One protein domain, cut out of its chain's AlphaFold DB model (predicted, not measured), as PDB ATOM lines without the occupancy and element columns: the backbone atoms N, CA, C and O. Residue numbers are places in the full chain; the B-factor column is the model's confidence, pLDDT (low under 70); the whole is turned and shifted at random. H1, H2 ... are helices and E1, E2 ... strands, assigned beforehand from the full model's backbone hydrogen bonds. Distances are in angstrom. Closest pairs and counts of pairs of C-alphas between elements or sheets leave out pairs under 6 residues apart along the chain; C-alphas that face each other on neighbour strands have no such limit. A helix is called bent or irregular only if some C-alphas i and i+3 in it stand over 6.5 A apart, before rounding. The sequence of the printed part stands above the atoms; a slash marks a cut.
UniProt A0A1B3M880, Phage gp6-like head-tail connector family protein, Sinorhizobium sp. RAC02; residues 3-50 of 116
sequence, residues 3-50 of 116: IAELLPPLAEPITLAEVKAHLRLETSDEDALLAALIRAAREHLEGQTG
ATOM      1  N   ILE A   3     -21.791  -7.704 -60.400       92.38
ATOM      2  CA  ILE A   3     -22.711  -8.776 -59.995       92.38
ATOM      3  C   ILE A   3     -24.141  -8.275 -60.158       92.38
ATOM      4  O   ILE A   3     -24.481  -7.214 -59.643       92.38
ATOM      5  N   ALA A   4     -24.964  -9.046 -60.863       93.88
ATOM      6  CA  ALA A   4     -26.389  -8.795 -61.019       93.88
ATOM      7  C   ALA A   4     -27.199  -9.891 -60.325       93.88
ATOM      8  O   ALA A   4     -26.905 -11.080 -60.462       93.88
ATOM      9  N   GLU A   5     -28.235  -9.488 -59.598       92.94
ATOM     10  CA  GLU A   5     -29.203 -10.422 -59.034       92.94
ATOM     11  C   GLU A   5     -30.164 -10.874 -60.136       92.94
ATOM     12  O   GLU A   5     -30.732 -10.038 -60.839       92.94
ATOM     13  N   LEU A   6     -30.323 -12.189 -60.318       94.94
ATOM     14  CA  LEU A   6     -31.246 -12.722 -61.324       94.94
ATOM     15  C   LEU A   6     -32.660 -12.867 -60.763       94.94
ATOM     16  O   LEU A   6     -33.634 -12.649 -61.479       94.94
ATOM     17  N   LEU A   7     -32.765 -13.213 -59.479       93.19
ATOM     18  CA  LEU A   7     -34.019 -13.305 -58.743       93.19
ATOM     19  C   LEU A   7     -33.857 -12.684 -57.349       93.19
ATOM     20  O   LEU A   7     -32.777 -12.791 -56.753       93.19
ATOM     21  N   PRO A   8     -34.920 -12.067 -56.802       90.06
ATOM     22  CA  PRO A   8     -34.910 -11.606 -55.421       90.06
ATOM     23  C   PRO A   8     -34.826 -12.797 -54.445       90.06
ATOM     24  O   PRO A   8     -35.194 -13.920 -54.804       90.06
ATOM     25  N   PRO A   9     -34.383 -12.575 -53.193       91.50
ATOM     26  CA  PRO A   9     -34.480 -13.584 -52.143       91.50
ATOM     27  C   PRO A   9     -35.934 -14.028 -51.946       91.50
ATOM     28  O   PRO A   9     -36.834 -13.195 -51.861       91.50
ATOM     29  N   LEU A  10     -36.161 -15.338 -51.841       92.06
ATOM     30  CA  LEU A  10     -37.501 -15.906 -51.621       92.06
ATOM     31  C   LEU A  10     -37.945 -15.875 -50.151       92.06
ATOM     32  O   LEU A  10     -39.096 -16.176 -49.843       92.06
ATOM     33  N   ALA A  11     -37.030 -15.540 -49.247       94.12
ATOM     34  CA  ALA A  11     -37.253 -15.452 -47.813       94.12
ATOM     35  C   ALA A  11     -36.304 -14.411 -47.209       94.12
ATOM     36  O   ALA A  11     -35.378 -13.949 -47.879       94.12
ATOM     37  N   GLU A  12     -36.521 -14.079 -45.941       95.25
ATOM     38  CA  GLU A  12     -35.598 -13.271 -45.145       95.25
ATOM     39  C   GLU A  12     -34.846 -14.155 -44.129       95.25
ATOM     40  O   GLU A  12     -35.365 -15.207 -43.745       95.25
ATOM     41  N   PRO A  13     -33.635 -13.764 -43.677       95.19
ATOM     42  CA  PRO A  13     -32.803 -14.582 -42.783       95.19
ATOM     43  C   PRO A  13     -33.428 -14.851 -41.415       95.19
ATOM     44  O   PRO A  13     -33.074 -15.825 -40.757       95.19
ATOM     45  N   ILE A  14     -34.323 -13.962 -40.988       96.31
ATOM     46  CA  ILE A  14     -35.117 -14.076 -39.771       96.31
ATOM     47  C   ILE A  14     -36.564 -13.738 -40.102       96.31
ATOM     48  O   ILE A  14     -36.855 -12.898 -40.959       96.31
ATOM     49  N   THR A  15     -37.479 -14.394 -39.413       95.88
ATOM     50  CA  THR A  15     -38.912 -14.191 -39.565       95.88
ATOM     51  C   THR A  15     -39.390 -12.992 -38.756       95.88
ATOM     52  O   THR A  15     -38.810 -12.591 -37.745       95.88
ATOM     53  N   LEU A  16     -40.530 -12.443 -39.165       95.62
ATOM     54  CA  LEU A  16     -41.194 -11.366 -38.438       95.62
ATOM     55  C   LEU A  16     -41.612 -11.799 -37.021       95.62
ATOM     56  O   LEU A  16     -41.519 -11.011 -36.085       95.62
ATOM     57  N   ALA A  17     -42.002 -13.065 -36.843       95.25
ATOM     58  CA  ALA A  17     -42.329 -13.623 -35.532       95.25
ATOM     59  C   ALA A  17     -41.109 -13.655 -34.593       95.25
ATOM     60  O   ALA A  17     -41.228 -13.272 -33.430       95.25
ATOM     61  N   GLU A  18     -39.935 -14.046 -35.094       96.69
ATOM     62  CA  GLU A  18     -38.688 -14.031 -34.315       96.69
ATOM     63  C   GLU A  18     -38.303 -12.607 -33.900       96.69
ATOM     64  O   GLU A  18     -37.941 -12.378 -32.745       96.69
ATOM     65  N   VAL A  19     -38.445 -11.633 -34.804       97.12
ATOM     66  CA  VAL A  19     -38.180 -10.219 -34.495       97.12
ATOM     67  C   VAL A  19     -39.153  -9.687 -33.446       97.12
ATOM     68  O   VAL A  19     -38.724  -9.048 -32.486       97.12
ATOM     69  N   LYS A  20     -40.448  -9.989 -33.560       96.38
ATOM     70  CA  LYS A  20     -41.449  -9.576 -32.565       96.38
ATOM     71  C   LYS A  20     -41.194 -10.194 -31.201       96.38
ATOM     72  O   LYS A  20     -41.241  -9.483 -30.203       96.38
ATOM     73  N   ALA A  21     -40.851 -11.479 -31.153       96.31
ATOM     74  CA  ALA A  21     -40.470 -12.143 -29.912       96.31
ATOM     75  C   ALA A  21     -39.226 -11.492 -29.279       96.31
ATOM     76  O   ALA A  21     -39.201 -11.259 -28.071       96.31
ATOM     77  N   HIS A  22     -38.223 -11.131 -30.090       96.06
ATOM     78  CA  HIS A  22     -37.022 -10.434 -29.623       96.06
ATOM     79  C   HIS A  22     -37.331  -9.036 -29.060       96.06
ATOM     80  O   HIS A  22     -36.812  -8.664 -28.008       96.06
ATOM     81  N   LEU A  23     -38.208  -8.284 -29.730       96.12
ATOM     82  CA  LEU A  23     -38.630  -6.937 -29.332       96.12
ATOM     83  C   LEU A  23     -39.751  -6.927 -28.276       96.12
ATOM     84  O   LEU A  23     -40.096  -5.861 -27.773       96.12
ATOM     85  N   ARG A  24     -40.289  -8.101 -27.910       96.31
ATOM     86  CA  ARG A  24     -41.436  -8.285 -26.999       96.31
ATOM     87  C   ARG A  24     -42.705  -7.567 -27.475       96.31
ATOM     88  O   ARG A  24     -43.425  -6.969 -26.681       96.31
ATOM     89  N   LEU A  25     -42.964  -7.632 -28.778       94.38
ATOM     90  CA  LEU A  25     -44.153  -7.068 -29.413       94.38
ATOM     91  C   LEU A  25     -45.235  -8.138 -29.566       94.38
ATOM     92  O   LEU A  25     -44.987  -9.194 -30.147       94.38
ATOM     93  N   GLU A  26     -46.447  -7.844 -29.096       92.06
ATOM     94  CA  GLU A  26     -47.601  -8.751 -29.214       92.06
ATOM     95  C   GLU A  26     -48.608  -8.318 -30.295       92.06
ATOM     96  O   GLU A  26     -49.357  -9.148 -30.809       92.06
ATOM     97  N   THR A  27     -48.615  -7.038 -30.684       92.88
ATOM     98  CA  THR A  27     -49.541  -6.483 -31.692       92.88
ATOM     99  C   THR A  27     -48.972  -6.572 -33.106       92.88
ATOM    100  O   THR A  27     -47.783  -6.820 -33.292       92.88
ATOM    101  N   SER A  28     -49.819  -6.411 -34.126       93.25
ATOM    102  CA  SER A  28     -49.446  -6.465 -35.551       93.25
ATOM    103  C   SER A  28     -49.325  -5.094 -36.228       93.25
ATOM    104  O   SER A  28     -49.127  -5.026 -37.439       93.25
ATOM    105  N   ASP A  29     -49.457  -4.003 -35.473       93.81
ATOM    106  CA  ASP A  29     -49.534  -2.640 -36.024       93.81
ATOM    107  C   ASP A  29     -48.249  -2.225 -36.763       93.81
ATOM    108  O   ASP A  29     -48.292  -1.454 -37.721       93.81
ATOM    109  N   GLU A  30     -47.105  -2.777 -36.354       94.19
ATOM    110  CA  GLU A  30     -45.784  -2.446 -36.898       94.19
ATOM    111  C   GLU A  30     -45.240  -3.511 -37.860       94.19
ATOM    112  O   GLU A  30     -44.107  -3.394 -38.328       94.19
ATOM    113  N   ASP A  31     -46.022  -4.538 -38.207       96.38
ATOM    114  CA  ASP A  31     -45.540  -5.680 -38.996       96.38
ATOM    115  C   ASP A  31     -44.927  -5.239 -40.341       96.38
ATOM    116  O   ASP A  31     -43.870  -5.725 -40.750       96.38
ATOM    117  N   ALA A  32     -45.532  -4.248 -41.004       96.56
ATOM    118  CA  ALA A  32     -45.009  -3.694 -42.252       96.56
ATOM    119  C   ALA A  32     -43.654  -2.980 -42.069       96.56
ATOM    120  O   ALA A  32     -42.764  -3.112 -42.913       96.56
ATOM    121  N   LEU A  33     -43.481  -2.248 -40.962       96.88
ATOM    122  CA  LEU A  33     -42.227  -1.571 -40.632       96.88
ATOM    123  C   LEU A  33     -41.134  -2.590 -40.300       96.88
ATOM    124  O   LEU A  33     -40.028  -2.494 -40.830       96.88
ATOM    125  N   LEU A  34     -41.446  -3.592 -39.474       97.31
ATOM    126  CA  LEU A  34     -40.500  -4.648 -39.117       97.31
ATOM    127  C   LEU A  34     -40.045  -5.428 -40.353       97.31
ATOM    128  O   LEU A  34     -38.851  -5.662 -40.515       97.31
ATOM    129  N   ALA A  35     -40.958  -5.754 -41.272       96.69
ATOM    130  CA  ALA A  35     -40.608  -6.399 -42.537       96.69
ATOM    131  C   ALA A  35     -39.633  -5.551 -43.377       96.69
ATOM    132  O   ALA A  35     -38.664  -6.079 -43.926       96.69
ATOM    133  N   ALA A  36     -39.851  -4.234 -43.453       97.38
ATOM    134  CA  ALA A  36     -38.948  -3.324 -44.156       97.38
ATOM    135  C   ALA A  36     -37.568  -3.234 -43.480       97.38
ATOM    136  O   ALA A  36     -36.546  -3.247 -44.169       97.38
ATOM    137  N   LEU A  37     -37.524  -3.195 -42.145       97.75
ATOM    138  CA  LEU A  37     -36.278  -3.166 -41.378       97.75
ATOM    139  C   LEU A  37     -35.474  -4.462 -41.520       97.75
ATOM    140  O   LEU A  37     -34.256  -4.394 -41.668       97.75
ATOM    141  N   ILE A  38     -36.131  -5.627 -41.534       97.56
ATOM    142  CA  ILE A  38     -35.474  -6.922 -41.775       97.56
ATOM    143  C   ILE A  38     -34.775  -6.914 -43.138       97.56
ATOM    144  O   ILE A  38     -33.586  -7.229 -43.223       97.56
ATOM    145  N   ARG A  39     -35.482  -6.482 -44.192       96.69
ATOM    146  CA  ARG A  39     -34.909  -6.378 -45.539       96.69
ATOM    147  C   ARG A  39     -33.724  -5.418 -45.577       96.69
ATOM    148  O   ARG A  39     -32.668  -5.774 -46.095       96.69
ATOM    149  N   ALA A  40     -33.884  -4.222 -45.009       97.31
ATOM    150  CA  ALA A  40     -32.827  -3.216 -44.976       97.31
ATOM    151  C   ALA A  40     -31.586  -3.720 -44.221       97.31
ATOM    152  O   ALA A  40     -30.458  -3.509 -44.667       97.31
ATOM    153  N   ALA A  41     -31.783  -4.435 -43.109       97.06
ATOM    154  CA  ALA A  41     -30.700  -5.046 -42.349       97.06
ATOM    155  C   ALA A  41     -29.970  -6.122 -43.163       97.06
ATOM    156  O   ALA A  41     -28.739  -6.109 -43.208       97.06
ATOM    157  N   ARG A  42     -30.701  -7.014 -43.854       96.69
ATOM    158  CA  ARG A  42     -30.102  -7.999 -44.769       96.69
ATOM    159  C   ARG A  42     -29.258  -7.294 -45.829       96.69
ATOM    160  O   ARG A  42     -28.077  -7.593 -45.947       96.69
ATOM    161  N   GLU A  43     -29.833  -6.351 -46.568       95.25
ATOM    162  CA  GLU A  43     -29.141  -5.644 -47.659       95.25
ATOM    163  C   GLU A  43     -27.881  -4.923 -47.175       95.25
ATOM    164  O   GLU A  43     -26.832  -4.998 -47.818       95.25
ATOM    165  N   HIS A  44     -27.956  -4.277 -46.011       96.75
ATOM    166  CA  HIS A  44     -26.814  -3.618 -45.394       96.75
ATOM    167  C   HIS A  44     -25.693  -4.607 -45.052       96.75
ATOM    168  O   HIS A  44     -24.539  -4.393 -45.430       96.75
ATOM    169  N   LEU A  45     -26.027  -5.712 -44.377       96.38
ATOM    170  CA  LEU A  45     -25.056  -6.732 -43.978       96.38
ATOM    171  C   LEU A  45     -24.432  -7.429 -45.188       96.38
ATOM    172  O   LEU A  45     -23.216  -7.610 -45.227       96.38
ATOM    173  N   GLU A  46     -25.229  -7.796 -46.189       94.88
ATOM    174  CA  GLU A  46     -24.733  -8.405 -47.429       94.88
ATOM    175  C   GLU A  46     -23.833  -7.431 -48.208       94.88
ATOM    176  O   GLU A  46     -22.791  -7.823 -48.743       94.88
ATOM    177  N   GLY A  47     -24.179  -6.140 -48.218       92.31
ATOM    178  CA  GLY A  47     -23.366  -5.078 -48.805       92.31
ATOM    179  C   GLY A  47     -22.004  -4.918 -48.128       92.31
ATOM    180  O   GLY A  47     -20.991  -4.811 -48.820       92.31
ATOM    181  N   GLN A  48     -21.973  -4.944 -46.794       94.69
ATOM    182  CA  GLN A  48     -20.751  -4.763 -46.004       94.69
ATOM    183  C   GLN A  48     -19.854  -5.999 -45.959       94.69
ATOM    184  O   GLN A  48     -18.632  -5.885 -46.023       94.69
ATOM    185  N   THR A  49     -20.444  -7.182 -45.804       93.00
ATOM    186  CA  THR A  49     -19.691  -8.424 -45.567       93.00
ATOM    187  C   THR A  49     -19.374  -9.183 -46.850       93.00
ATOM    188  O   THR A  49     -18.504 -10.052 -46.851       93.00
ATOM    189  N   GLY A  50     -20.099  -8.895 -47.935       91.75
ATOM    190  CA  GLY A  50     -20.077  -9.704 -49.149       91.75
ATOM    191  C   GLY A  50     -20.710 -11.082 -48.979       91.75
ATOM    192  O   GLY A  50     -20.577 -11.923 -49.868       91.75
TER     193      GLY A  50
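Overview. This is residues 3 to 50 of the 116 residues of the protein "Phage gp6-like head-tail connector family protein" of Sinorhizobium sp. RAC02 (UniProt A0A1B3M880). One long helix, H2, and one short helix, H1, meet at an L-like corner near where H2 begins, and two free arms stick out from this small body: residues 43 to 50 at the far end of H2, and residues 3 to 8, which hold the short strand E1. The printed part has 48 residues with one named strand and two named helices, in the order E1, H1, H2, and its class is mostly helix. The whole is loose, with a radius of gyration of the C-alphas of 12.5 A. The C-alphas span 40 by 20 by 14 A, an outline that is only just elongated.

Arrangement. Begin at the first printed residues, where E1, residues 3 to 5, pairs with no named strand. Go on along the backbone to H1, residues 16 to 23, and you find it apart from E1. Next look at H2, residues 31 to 49, which touches H1 with residues 31 to 38 alone. The closest C-alphas of H1 and H2 are those of Leu 16 and Ala 35, 6.5 A apart. The lines of the two helices stand at 89 degrees, about perpendicular, and their centres are 14.1 A apart. E1 and H2 are apart. Look at the backbone O and N atoms inside H1 and H2: in both helices every O i to N i+4 pair is within hydrogen-bond range.

Along the chain. Find C-alpha 3 at (-22.711, -8.776, -59.995); from there E1 runs to residue 5, 6.8 A from first to last C-alpha. With 10 residues between E1 and H1, find C-alpha 16 at (-41.194, -11.366, -38.438), where H1 begins; it runs to residue 23, 10.4 A from first to last C-alpha. H2, the longest helix with 19 residues, begins at residue 31 and runs over 26.8 A to C-alpha 49 at (-19.691, -8.424, -45.567). Neither helix is bent.

Size, cuts and confidence. Look for the two C-alphas farthest apart, and you find those of Ile 3 and Glu 26, 39.6 A from each other. The first and last printed C-alphas, of Ile 3 and Gly 50, are 11.2 A apart. Set aside residues 3 to 8 and 43 to 50, which stand free, and the remaining 34 residues span 27 by 15 by 14 A. The link from E1 to H1 has 10 residues and the link from H1 to H2 has 7; both are short. The printed part has no cut. In the B-factor column, the mean pLDDT of the printed part of this model is 95.1, and no printed residue is under 70.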